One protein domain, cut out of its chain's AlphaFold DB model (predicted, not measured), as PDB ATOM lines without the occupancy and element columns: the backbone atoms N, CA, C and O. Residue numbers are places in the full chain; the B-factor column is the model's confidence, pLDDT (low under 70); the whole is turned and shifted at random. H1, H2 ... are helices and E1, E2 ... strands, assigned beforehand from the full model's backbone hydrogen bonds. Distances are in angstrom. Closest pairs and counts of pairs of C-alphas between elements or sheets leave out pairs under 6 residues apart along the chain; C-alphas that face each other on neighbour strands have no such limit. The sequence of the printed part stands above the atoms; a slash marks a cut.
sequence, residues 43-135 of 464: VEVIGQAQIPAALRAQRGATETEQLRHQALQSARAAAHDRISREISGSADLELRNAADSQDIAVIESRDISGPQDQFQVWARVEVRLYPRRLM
ATOM      1  N   VAL A  43      37.924  13.620 105.581       89.62
ATOM      2  CA  VAL A  43      38.509  13.867 106.900       89.62
ATOM      3  C   VAL A  43      37.966  15.143 107.504       89.62
ATOM      4  O   VAL A  43      37.712  16.130 106.817       89.62
ATOM      5  N   GLU A  44      37.832  15.118 108.821       91.31
ATOM      6  CA  GLU A  44      37.540  16.297 109.618       91.31
ATOM      7  C   GLU A  44      38.841  16.837 110.212       91.31
ATOM      8  O   GLU A  44      39.685  16.082 110.713       91.31
ATOM      9  N   VAL A  45      39.022  18.148 110.084       93.38
ATOM     10  CA  VAL A  45      40.252  18.875 110.410       93.38
ATOM     11  C   VAL A  45      39.921  20.251 110.980       93.38
ATOM     12  O   VAL A  45      38.841  20.793 110.750       93.38
ATOM     13  N   ILE A  46      40.868  20.833 111.715       93.62
ATOM     14  CA  ILE A  46      40.787  22.217 112.190       93.62
ATOM     15  C   ILE A  46      41.869  23.020 111.478       93.62
ATOM     16  O   ILE A  46      43.053  22.707 111.589       93.62
ATOM     17  N   GLY A  47      41.451  24.052 110.754       93.56
ATOM     18  CA  GLY A  47      42.334  25.063 110.192       93.56
ATOM     19  C   GLY A  47      42.450  26.271 111.111       93.56
ATOM     20  O   GLY A  47      41.510  26.601 111.839       93.56
ATOM     21  N   GLN A  48      43.606  26.931 111.086       95.19
ATOM     22  CA  GLN A  48      43.921  28.051 111.971       95.19
ATOM     23  C   GLN A  48      44.467  29.244 111.179       95.19
ATOM     24  O   GLN A  48      45.269  29.079 110.261       95.19
ATOM     25  N   ALA A  49      44.075  30.453 111.574       94.94
ATOM     26  CA  ALA A  49      44.684  31.702 111.132       94.94
ATOM     27  C   ALA A  49      45.103  32.534 112.348       94.94
ATOM     28  O   ALA A  49      44.355  32.672 113.317       94.94
ATOM     29  N   GLN A  50      46.312  33.085 112.302       94.44
ATOM     30  CA  GLN A  50      46.839  33.947 113.359       94.44
ATOM     31  C   GLN A  50      46.172  35.321 113.288       94.44
ATOM     32  O   GLN A  50      46.177  35.944 112.232       94.44
ATOM     33  N   ILE A  51      45.628  35.809 114.404       91.25
ATOM     34  CA  ILE A  51      44.985  37.123 114.487       91.25
ATOM     35  C   ILE A  51      46.067  38.181 114.763       91.25
ATOM     36  O   ILE A  51      46.627  38.205 115.873       91.25
ATOM     37  N   PRO A  52      46.359  39.086 113.803       91.06
ATOM     38  CA  PRO A  52      47.332  40.157 113.991       91.06
ATOM     39  C   PRO A  52      46.970  41.017 115.200       91.06
ATOM     40  O   PRO A  52      45.797  41.309 115.429       91.06
ATOM     41  N   ALA A  53      47.973  41.479 115.952       88.44
ATOM     42  CA  ALA A  53      47.750  42.256 117.174       88.44
ATOM     43  C   ALA A  53      46.846  43.488 116.956       88.44
ATOM     44  O   ALA A  53      45.991  43.769 117.794       88.44
ATOM     45  N   ALA A  54      46.973  44.155 115.802       86.38
ATOM     46  CA  ALA A  54      46.138  45.292 115.407       86.38
ATOM     47  C   ALA A  54      44.635  44.954 115.290       86.38
ATOM     48  O   ALA A  54      43.795  45.789 115.606       86.38
ATOM     49  N   LEU A  55      44.290  43.722 114.899       82.75
ATOM     50  CA  LEU A  55      42.908  43.274 114.669       82.75
ATOM     51  C   LEU A  55      42.249  42.656 115.914       82.75
ATOM     52  O   LEU A  55      41.116  42.179 115.856       82.75
ATOM     53  N   ARG A  56      42.933  42.650 117.066       81.38
ATOM     54  CA  ARG A  56      42.373  42.102 118.315       81.38
ATOM     55  C   ARG A  56      41.332  43.019 118.955       81.38
ATOM     56  O   ARG A  56      40.416  42.512 119.591       81.38
ATOM     57  N   ALA A  57      41.463  44.336 118.779       78.25
ATOM     58  CA  ALA A  57      40.581  45.330 119.395       78.25
ATOM     59  C   ALA A  57      39.373  45.719 118.522       78.25
ATOM     60  O   ALA A  57      38.328  46.082 119.055       78.25
ATOM     61  N   GLN A  58      39.509  45.659 117.194       73.94
ATOM     62  CA  GLN A  58      38.462  46.014 116.233       73.94
ATOM     63  C   GLN A  58      38.543  45.047 115.044       73.94
ATOM     64  O   GLN A  58      39.512  45.073 114.291       73.94
ATOM     65  N   ARG A  59      37.540  44.171 114.891       76.81
ATOM     66  CA  ARG A  59      37.403  43.289 113.721       76.81
ATOM     67  C   ARG A  59      36.296  43.822 112.823       76.81
ATOM     68  O   ARG A  59      35.138  43.843 113.235       76.81
ATOM     69  N   GLY A  60      36.647  44.221 111.605       81.75
ATOM     70  CA  GLY A  60      35.673  44.399 110.536       81.75
ATOM     71  C   GLY A  60      35.228  43.055 109.952       81.75
ATOM     72  O   GLY A  60      35.820  41.996 110.202       81.75
ATOM     73  N   ALA A  61      34.155  43.089 109.159       82.12
ATOM     74  CA  ALA A  61      33.662  41.908 108.450       82.12
ATOM     75  C   ALA A  61      34.683  41.413 107.407       82.12
ATOM     76  O   ALA A  61      34.942  40.218 107.302       82.12
ATOM     77  N   THR A  62      35.329  42.343 106.701       82.56
ATOM     78  CA  THR A  62      36.369  42.096 105.691       82.56
ATOM     79  C   THR A  62      37.568  41.318 106.230       82.56
ATOM     80  O   THR A  62      38.032  40.366 105.609       82.56
ATOM     81  N   GLU A  63      38.051  41.688 107.408       86.88
ATOM     82  CA  GLU A  63      39.185  41.065 108.081       86.88
ATOM     83  C   GLU A  63      38.811  39.690 108.645       86.88
ATOM     84  O   GLU A  63      39.633  38.775 108.657       86.88
ATOM     85  N   THR A  64      37.553  39.525 109.061       87.69
ATOM     86  CA  THR A  64      37.016  38.230 109.495       87.69
ATOM     87  C   THR A  64      36.952  37.246 108.323       87.69
ATOM     88  O   THR A  64      37.410  36.114 108.465       87.69
ATOM     89  N   GLU A  65      36.500  37.678 107.141       89.31
ATOM     90  CA  GLU A  65      36.514  36.852 105.924       89.31
ATOM     91  C   GLU A  65      37.941  36.501 105.459       89.31
ATOM     92  O   GLU A  65      38.197  35.367 105.055       89.31
ATOM     93  N   GLN A  66      38.909  37.417 105.583       91.44
ATOM     94  CA  GLN A  66      40.321  37.115 105.296       91.44
ATOM     95  C   GLN A  66      40.894  36.054 106.247       91.44
ATOM     96  O   GLN A  66      41.516  35.090 105.791       91.44
ATOM     97  N   LEU A  67      40.649  36.188 107.556       92.31
ATOM     98  CA  LEU A  67      41.048  35.194 108.560       92.31
ATOM     99  C   LEU A  67      40.369  33.841 108.314       92.31
ATOM    100  O   LEU A  67      41.018  32.799 108.419       92.31
ATOM    101  N   ARG A  68      39.090  33.843 107.923       93.44
ATOM    102  CA  ARG A  68      38.341  32.635 107.568       93.44
ATOM    103  C   ARG A  68      38.905  31.950 106.328       93.44
ATOM    104  O   ARG A  68      39.123  30.741 106.353       93.44
ATOM    105  N   HIS A  69      39.218  32.704 105.277       92.94
ATOM    106  CA  HIS A  69      39.869  32.178 104.078       92.94
ATOM    107  C   HIS A  69      41.247  31.572 104.396       92.94
ATOM    108  O   HIS A  69      41.548  30.461 103.958       92.94
ATOM    109  N   GLN A  70      42.063  32.248 105.213       94.19
ATOM    110  CA  GLN A  70      43.361  31.730 105.654       94.19
ATOM    111  C   GLN A  70      43.216  30.454 106.503       94.19
ATOM    112  O   GLN A  70      43.943  29.483 106.283       94.19
ATOM    113  N   ALA A  71      42.253  30.411 107.427       93.88
ATOM    114  CA  ALA A  71      41.969  29.222 108.223       93.88
ATOM    115  C   ALA A  71      41.472  28.060 107.345       93.88
ATOM    116  O   ALA A  71      41.918  26.931 107.524       93.88
ATOM    117  N   LEU A  72      40.638  28.314 106.332       93.62
ATOM    118  CA  LEU A  72      40.218  27.299 105.359       93.62
ATOM    119  C   LEU A  72      41.384  26.763 104.512       93.62
ATOM    120  O   LEU A  72      41.447  25.561 104.255       93.62
ATOM    121  N   GLN A  73      42.337  27.612 104.116       92.69
ATOM    122  CA  GLN A  73      43.569  27.151 103.463       92.69
ATOM    123  C   GLN A  73      44.424  26.289 104.408       92.69
ATOM    124  O   GLN A  73      44.890  25.224 104.003       92.69
ATOM    125  N   SER A  74      44.554  26.683 105.679       93.81
ATOM    126  CA  SER A  74      45.204  25.871 106.719       93.81
ATOM    127  C   SER A  74      44.508  24.515 106.915       93.81
ATOM    128  O   SER A  74      45.189  23.494 107.000       93.81
ATOM    129  N   ALA A  75      43.170  24.467 106.898       92.12
ATOM    130  CA  ALA A  75      42.406  23.221 106.975       92.12
ATOM    131  C   ALA A  75      42.682  22.300 105.774       92.12
ATOM    132  O   ALA A  75      42.919  21.108 105.958       92.12
ATOM    133  N   ARG A  76      42.710  22.842 104.546       92.81
ATOM    134  CA  ARG A  76      43.057  22.073 103.334       92.81
ATOM    135  C   ARG A  76      44.460  21.470 103.416       92.81
ATOM    136  O   ARG A  76      44.619  20.288 103.122       92.81
ATOM    137  N   ALA A  77      45.449  22.246 103.864       91.12
ATOM    138  CA  ALA A  77      46.810  21.754 104.076       91.12
ATOM    139  C   ALA A  77      46.858  20.652 105.150       91.12
ATOM    140  O   ALA A  77      47.413  19.583 104.912       91.12
ATOM    141  N   ALA A  78      46.187  20.848 106.291       91.81
ATOM    142  CA  ALA A  78      46.106  19.845 107.353       91.81
ATOM    143  C   ALA A  78      45.426  18.539 106.893       91.81
ATOM    144  O   ALA A  78      45.850  17.452 107.292       91.81
ATOM    145  N   ALA A  79      44.400  18.628 106.037       90.81
ATOM    146  CA  ALA A  79      43.757  17.472 105.417       90.81
ATOM    147  C   ALA A  79      44.708  16.743 104.456       90.81
ATOM    148  O   ALA A  79      44.855  15.527 104.567       90.81
ATOM    149  N   HIS A  80      45.399  17.471 103.570       91.75
ATOM    150  CA  HIS A  80      46.406  16.898 102.675       91.75
ATOM    151  C   HIS A  80      47.506  16.170 103.457       91.75
ATOM    152  O   HIS A  80      47.740  14.989 103.227       91.75
ATOM    153  N   ASP A  81      48.128  16.838 104.430       89.75
ATOM    154  CA  ASP A  81      49.199  16.285 105.265       89.75
ATOM    155  C   ASP A  81      48.762  15.030 106.025       89.75
ATOM    156  O   ASP A  81      49.520  14.065 106.164       89.75
ATOM    157  N   ARG A  82      47.529  15.041 106.539       90.25
ATOM    158  CA  ARG A  82      46.934  13.896 107.225       90.25
ATOM    159  C   ARG A  82      46.763  12.717 106.268       90.25
ATOM    160  O   ARG A  82      47.265  11.639 106.572       90.25
ATOM    161  N   ILE A  83      46.104  12.924 105.128       89.38
ATOM    162  CA  ILE A  83      45.874  11.861 104.141       89.38
ATOM    163  C   ILE A  83      47.196  11.348 103.569       89.38
ATOM    164  O   ILE A  83      47.382  10.139 103.493       89.38
ATOM    165  N   SER A  84      48.138  12.238 103.259       87.38
ATOM    166  CA  SER A  84      49.486  11.899 102.798       87.38
ATOM    167  C   SER A  84      50.189  10.945 103.770       87.38
ATOM    168  O   SER A  84      50.654   9.881 103.357       87.38
ATOM    169  N   ARG A  85      50.170  11.233 105.083       87.44
ATOM    170  CA  ARG A  85      50.688  10.310 106.113       87.44
ATOM    171  C   ARG A  85      49.933   8.981 106.152       87.44
ATOM    172  O   ARG A  85      50.569   7.934 106.224       87.44
ATOM    173  N   GLU A  86      48.602   9.006 106.087       84.94
ATOM    174  CA  GLU A  86      47.783   7.786 106.114       84.94
ATOM    175  C   GLU A  86      47.998   6.884 104.878       84.94
ATOM    176  O   GLU A  86      47.863   5.667 104.999       84.94
ATOM    177  N   ILE A  87      48.343   7.441 103.706       85.12
ATOM    178  CA  ILE A  87      48.604   6.679 102.468       85.12
ATOM    179  C   ILE A  87      50.094   6.479 102.154       85.12
ATOM    180  O   ILE A  87      50.404   5.829 101.160       85.12
ATOM    181  N   SER A  88      51.025   6.996 102.965       81.88
ATOM    182  CA  SER A  88      52.474   6.960 102.678       81.88
ATOM    183  C   SER A  88      53.040   5.542 102.490       81.88
ATOM    184  O   SER A  88      54.065   5.376 101.833       81.88
ATOM    185  N   GLY A  89      52.375   4.518 103.039       74.81
ATOM    186  CA  GLY A  89      52.703   3.100 102.836       74.81
ATOM    187  C   GLY A  89      51.907   2.392 101.729       74.81
ATOM    188  O   GLY A  89      52.095   1.194 101.531       74.81
ATOM    189  N   SER A  90      51.002   3.078 101.025       76.31
ATOM    190  CA  SER A  90      50.188   2.481  99.959       76.31
ATOM    191  C   SER A  90      50.987   2.364  98.659       76.31
ATOM    192  O   SER A  90      51.489   3.357  98.130       76.31
ATOM    193  N   ALA A  91      51.066   1.148  98.118       74.81
ATOM    194  CA  ALA A  91      51.648   0.900  96.798       74.81
ATOM    195  C   ALA A  91      50.722   1.345  95.648       74.81
ATOM    196  O   ALA A  91      51.208   1.677  94.569       74.81
ATOM    197  N   ASP A  92      49.407   1.373  95.886       78.62
ATOM    198  CA  ASP A  92      48.397   1.580  94.843       78.62
ATOM    199  C   ASP A  92      47.931   3.028  94.706       78.62
ATOM    200  O   ASP A  92      47.455   3.402  93.634       78.62
ATOM    201  N   LEU A  93      48.036   3.842  95.763       82.94
ATOM    202  CA  LEU A  93      47.479   5.196  95.796       82.94
ATOM    203  C   LEU A  93      48.539   6.296  95.787       82.94
ATOM    204  O   LEU A  93      49.655   6.163  96.295       82.94
ATOM    205  N   GLU A  94      48.143   7.422  95.213       84.44
ATOM    206  CA  GLU A  94      48.904   8.656  95.167       84.44
ATOM    207  C   GLU A  94      47.972   9.849  95.379       84.44
ATOM    208  O   GLU A  94      46.810   9.852  94.961       84.44
ATOM    209  N   LEU A  95      48.498  10.858  96.063       84.06
ATOM    210  CA  LEU A  95      47.842  12.133  96.286       84.06
ATOM    211  C   LEU A  95      48.575  13.175  95.442       84.06
ATOM    212  O   LEU A  95      49.791  13.321  95.562       84.06
ATOM    213  N   ARG A  96      47.838  13.879  94.581       81.56
ATOM    214  CA  ARG A  96      48.392  14.983  93.790       81.56
ATOM    215  C   ARG A  96      48.763  16.159  94.690       81.56
ATOM    216  O   ARG A  96      48.298  16.266  95.825       81.56
ATOM    217  N   ASN A  97      49.657  17.005  94.193       72.25
ATOM    218  CA  ASN A  97      50.336  18.015  94.994       72.25
ATOM    219  C   ASN A  97      49.341  19.018  95.614       72.25
ATOM    220  O   ASN A  97      48.419  19.478  94.947       72.25
ATOM    221  N   ALA A  98      49.539  19.385  96.886       60.38
ATOM    222  CA  ALA A  98      48.573  20.153  97.687       60.38
ATOM    223  C   ALA A  98      48.195  21.532  97.113       60.38
ATOM    224  O   ALA A  98      47.175  22.104  97.499       60.38
ATOM    225  N   ALA A  99      49.032  22.077  96.225       59.09
ATOM    226  CA  ALA A  99      48.801  23.348  95.547       59.09
ATOM    227  C   ALA A  99      47.603  23.304  94.576       59.09
ATOM    228  O   ALA A  99      46.942  24.325  94.371       59.09
ATOM    229  N   ASP A 100      47.284  22.130  94.021       62.75
ATOM    230  CA  ASP A 100      46.201  21.961  93.055       62.75
ATOM    231  C   ASP A 100      44.847  21.872  93.774       62.75
ATOM    232  O   ASP A 100      44.351  20.808  94.146       62.75
ATOM    233  N   SER A 101      44.214  23.034  93.962       62.31
ATOM    234  CA  SER A 101      42.964  23.168  94.735       62.31
ATOM    235  C   SER A 101      41.760  22.362  94.212       62.31
ATOM    236  O   SER A 101      40.744  22.280  94.899       62.31
ATOM    237  N   GLN A 102      41.861  21.753  93.025       77.00
ATOM    238  CA  GLN A 102      40.810  20.926  92.420       77.00
ATOM    239  C   GLN A 102      40.650  19.551  93.089       77.00
ATOM    240  O   GLN A 102      39.581  18.943  92.974       77.00
ATOM    241  N   ASP A 103      41.673  19.082  93.811       83.75
ATOM    242  CA  ASP A 103      41.697  17.739  94.406       83.75
ATOM    243  C   ASP A 103      41.381  17.732  95.912       83.75
ATOM    244  O   ASP A 103      41.263  16.666  96.518       83.75
ATOM    245  N   ILE A 104      41.178  18.916  96.508       88.19
ATOM    246  CA  ILE A 104      40.826  19.105  97.922       88.19
ATOM    247  C   ILE A 104      39.563  19.974  98.032       88.19
ATOM    248  O   ILE A 104      39.620  21.207  98.104       88.19
ATOM    249  N   ALA A 105      38.402  19.325  98.085       88.00
ATOM    250  CA  ALA A 105      37.113  19.989  98.232       88.00
ATOM    251  C   ALA A 105      36.757  20.173  99.717       88.00
ATOM    252  O   ALA A 105      36.721  19.218 100.489       88.00
ATOM    253  N   VAL A 106      36.449  21.407 100.127       86.94
ATOM    254  CA  VAL A 106      35.832  21.657 101.440       86.94
ATOM    255  C   VAL A 106      34.341  21.393 101.285       86.94
ATOM    256  O   VAL A 106      33.673  22.105 100.540       86.94
ATOM    257  N   ILE A 107      33.848  20.359 101.961       83.38
ATOM    258  CA  ILE A 107      32.435  19.964 101.966       83.38
ATOM    259  C   ILE A 107      31.651  20.912 102.866       83.38
ATOM    260  O   ILE A 107      30.618  21.454 102.490       83.38
ATOM    261  N   GLU A 108      32.150  21.073 104.087       86.00
ATOM    262  CA  GLU A 108      31.486  21.796 105.155       86.00
ATOM    263  C   GLU A 108      32.540  22.560 105.946       86.00
ATOM    264  O   GLU A 108      33.659  22.076 106.133       86.00
ATOM    265  N   SER A 109      32.190  23.751 106.426       89.81
ATOM    266  CA  SER A 109      33.033  24.494 107.356       89.81
ATOM    267  C   SER A 109      32.197  25.263 108.364       89.81
ATOM    268  O   SER A 109      31.134  25.794 108.034       89.81
ATOM    269  N   ARG A 110      32.682  25.318 109.602       91.38
ATOM    270  CA  ARG A 110      32.062  26.044 110.709       91.38
ATOM    271  C   ARG A 110      33.148  26.766 111.489       91.38
ATOM    272  O   ARG A 110      34.155  26.164 111.861       91.38
ATOM    273  N   ASP A 111      32.925  28.045 111.742       91.56
ATOM    274  CA  ASP A 111      33.821  28.844 112.567       91.56
ATOM    275  C   ASP A 111      33.675  28.373 114.022       91.56
ATOM    276  O   ASP A 111      32.559  28.171 114.507       91.56
ATOM    277  N   ILE A 112      34.798  28.154 114.705       90.06
ATOM    278  CA  ILE A 112      34.831  27.651 116.082       90.06
ATOM    279  C   ILE A 112      35.659  28.576 116.976       90.06
ATOM    280  O   ILE A 112      36.583  29.257 116.531       90.06
ATOM    281  N   SER A 113      35.324  28.603 118.266       82.38
ATOM    282  CA  SER A 113      36.034  29.413 119.257       82.38
ATOM    283  C   SER A 113      37.460  28.897 119.468       82.38
ATOM    284  O   SER A 113      37.659  27.873 120.119       82.38
ATOM    285  N   GLY A 114      38.442  29.620 118.932       82.12
ATOM    286  CA  GLY A 114      39.863  29.382 119.177       82.12
ATOM    287  C   GLY A 114      40.421  30.137 120.395       82.12
ATOM    288  O   GLY A 114      39.699  30.895 121.053       82.12
ATOM    289  N   PRO A 115      41.725  29.967 120.684       86.06
ATOM    290  CA  PRO A 115      42.506  30.864 121.541       86.06
ATOM    291  C   PRO A 115      42.353  32.349 121.162       86.06
ATOM    292  O   PRO A 115      42.032  32.681 120.024       86.06
ATOM    293  N   GLN A 116      42.616  33.267 122.100       79.56
ATOM    294  CA  GLN A 116      42.382  34.714 121.905       79.56
ATOM    295  C   GLN A 116      43.134  35.331 120.708       79.56
ATOM    296  O   GLN A 116      42.721  36.364 120.175       79.56
ATOM    297  N   ASP A 117      44.237  34.713 120.300       89.94
ATOM    298  CA  ASP A 117      45.119  35.099 119.204       89.94
ATOM    299  C   ASP A 117      44.913  34.282 117.916       89.94
ATOM    300  O   ASP A 117      45.586  34.558 116.924       89.94
ATOM    301  N   GLN A 118      43.960  33.342 117.878       91.75
ATOM    302  CA  GLN A 118      43.699  32.486 116.719       91.75
ATOM    303  C   GLN A 118      42.235  32.509 116.268       91.75
ATOM    304  O   GLN A 118      41.306  32.337 117.055       91.75
ATOM    305  N   PHE A 119      42.029  32.626 114.959       91.00
ATOM    306  CA  PHE A 119      40.768  32.283 114.313       91.00
ATOM    307  C   PHE A 119      40.821  30.806 113.918       91.00
ATOM    308  O   PHE A 119      41.806  30.369 113.317       91.00
ATOM    309  N   GLN A 120      39.796  30.029 114.264       94.19
ATOM    310  CA  GLN A 120      39.756  28.593 113.996       94.19
ATOM    311  C   GLN A 120      38.497  28.213 113.218       94.19
ATOM    312  O   GLN A 120      37.405  28.715 113.478       94.19
ATOM    313  N   VAL A 121      38.661  27.298 112.265       93.19
ATOM    314  CA  VAL A 121      37.578  26.755 111.441       93.19
ATOM    315  C   VAL A 121      37.663  25.238 111.498       93.19
ATOM    316  O   VAL A 121      38.671  24.662 111.088       93.19
ATOM    317  N   TRP A 122      36.609  24.584 111.983       93.25
ATOM    318  CA  TRP A 122      36.422  23.156 111.730       93.25
ATOM    319  C   TRP A 122      35.957  22.996 110.284       93.25
ATOM    320  O   TRP A 122      35.073  23.728 109.827       93.25
ATOM    321  N   ALA A 123      36.551  22.056 109.559       89.12
ATOM    322  CA  ALA A 123      36.171  21.744 108.193       89.12
ATOM    323  C   ALA A 123      36.134  20.234 107.960       89.12
ATOM    324  O   ALA A 123      37.040  19.500 108.362       89.12
ATOM    325  N   ARG A 124      35.108  19.794 107.235       87.88
ATOM    326  CA  ARG A 124      35.018  18.459 106.650       87.88
ATOM    327  C   ARG A 124      35.482  18.561 105.201       87.88
ATOM    328  O   ARG A 124      34.937  19.342 104.420       87.88
ATOM    329  N   VAL A 125      36.524  17.816 104.857       87.31
ATOM    330  CA  VAL A 125      37.281  17.971 103.609       87.31
ATOM    331  C   VAL A 125      37.336  16.637 102.875       87.31
ATOM    332  O   VAL A 125      37.729  15.629 103.458       87.31
ATOM    333  N   GLU A 126      36.951  16.631 101.601       88.44
ATOM    334  CA  GLU A 126      37.170  15.514 100.683       88.44
ATOM    335  C   GLU A 126      38.502  15.705  99.958       88.44
ATOM    336  O   GLU A 126      38.726  16.717  99.294       88.44
ATOM    337  N   VAL A 127      39.372  14.705 100.064       89.38
ATOM    338  CA  VAL A 127      40.657  14.643  99.369       89.38
ATOM    339  C   VAL A 127      40.574  13.551  98.305       89.38
ATOM    340  O   VAL A 127      40.282  12.397  98.628       89.38
ATOM    341  N   ARG A 128      40.811  13.893  97.036       89.31
ATOM    342  CA  ARG A 128      40.833  12.929  95.924       89.31
ATOM    343  C   ARG A 128      42.131  12.127  95.914       89.31
ATOM    344  O   ARG A 128      43.203  12.648  96.203       89.31
ATOM    345  N   LEU A 129      42.016  10.853  95.560       86.88
ATOM    346  CA  LEU A 129      43.110   9.889  95.525       86.88
ATOM    347  C   LEU A 129      43.167   9.224  94.150       86.88
ATOM    348  O   LEU A 129      42.144   8.816  93.596       86.88
ATOM    349  N   TYR A 130      44.378   9.097  93.617       84.81
ATOM    350  CA  TYR A 130      44.630   8.590  92.274       84.81
ATOM    351  C   TYR A 130      45.285   7.210  92.349       84.81
ATOM    352  O   TYR A 130      46.270   7.044  93.071       84.81
ATOM    353  N   PRO A 131      44.784   6.206  91.609       81.69
ATOM    354  CA  PRO A 131      45.497   4.947  91.456       81.69
ATOM    355  C   PRO A 131      46.808   5.180  90.689       81.69
ATOM    356  O   PRO A 131      46.777   5.662  89.555       81.69
ATOM    357  N   ARG A 132      47.959   4.785  91.246       78.88
ATOM    358  CA  ARG A 132      49.278   4.921  90.588       78.88
ATOM    359  C   ARG A 132      49.322   4.239  89.221       78.88
ATOM    360  O   ARG A 132      49.925   4.763  88.287       78.88
ATOM    361  N   ARG A 133      48.593   3.124  89.081       73.50
ATOM    362  CA  ARG A 133      48.383   2.386  87.821       73.50
ATOM    363  C   ARG A 133      47.725   3.195  86.692       73.50
ATOM    364  O   ARG A 133      47.757   2.744  85.557       73.50
ATOM    365  N   LEU A 134      47.095   4.333  87.004       66.44
ATOM    366  CA  LEU A 134      46.513   5.257  86.023       66.44
ATOM    367  C   LEU A 134      47.397   6.493  85.778       66.44
ATOM    368  O   LEU A 134      47.183   7.197  84.796       66.44
ATOM    369  N   MET A 135      48.360   6.785  86.664       60.38
ATOM    370  CA  MET A 135      49.278   7.928  86.537       60.38
ATOM    371  C   MET A 135      50.538   7.558  85.748       60.38
ATOM    372  O   MET A 135      50.962   8.301  84.866       60.38
TER     373      MET A 135
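What this domain is: This is residues 43 to 135 of the 464 residues of the protein "DUF4384 domain-containing protein" of Roseomonas stagni DSM 19981 (UniProt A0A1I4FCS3). A twisted sheet of three strands curls round one long helix, H2, and together they make a rod. The small helices H1 and H3 lie near its two far ends. The printed part has 93 residues, with named elements in the order E1, H1, H2, E2, E3, H3; the sheet's order is E1, E3, E2, all antiparallel. The class is mixed, helices and strands, and the whole is loose, with a radius of gyration of the C-alphas of 15.6 A and spans of 54 by 21 by 20 A.

Where its parts are: In the sheet, E3 holds residues 118 to 131, 37.4 A long, and bends by 59 degrees at residue 122. E1 holds residues 43 to 50, 22.7 A, from C-alpha 43 at (38.509, 13.867, 106.900). E2 holds residues 104 to 112, 20.9 A, and bends by 69 degrees at residue 107. H2 holds residues 61 to 87, 38.7 A. H1 is residues 53 to 56, 5.5 A, and H3 is residues 132 to 135, 5.0 A, ending at C-alpha 135 (49.278, 7.928, 86.537).

How they stand to each other: E1 and E3 are antiparallel at 137 degrees, with N 45 and O 123 3.0 A apart, within hydrogen-bond range. E2 and E3 form a hairpin, antiparallel at 162 degrees, with N 110 and O 122 at 2.9 A. H2 is on one face of the sheet, two layers; its closest C-alphas to E1 are those of Ala 75 and Gly 47, 3.7 A. E1, H1 H2 and E2 form a split strand-helix-strand unit, two strands running the same way with E3 between them, its crossover right-handed. H1 and H2 are close but not clearly touching, the closest C-alphas, Leu 55 and Glu 63, 7.9 A apart. H3 is apart from H2. In H2 every O i to N i+4 pair is within hydrogen-bond range; H1 and H3 are too short for such a pair.

The domain as a whole: The C-alphas of Ala 57 and Arg 133, the two farthest apart, are 53.9 A apart. The printed part has no cut. The link from H2 to E2, residues 88 to 103, is long; its residues 93 to 94 pair antiparallel with 130 to 131 of E3. Mean pLDDT of the printed part is 85.5, and residues 98 to 101 and 134 to 135 are under 70.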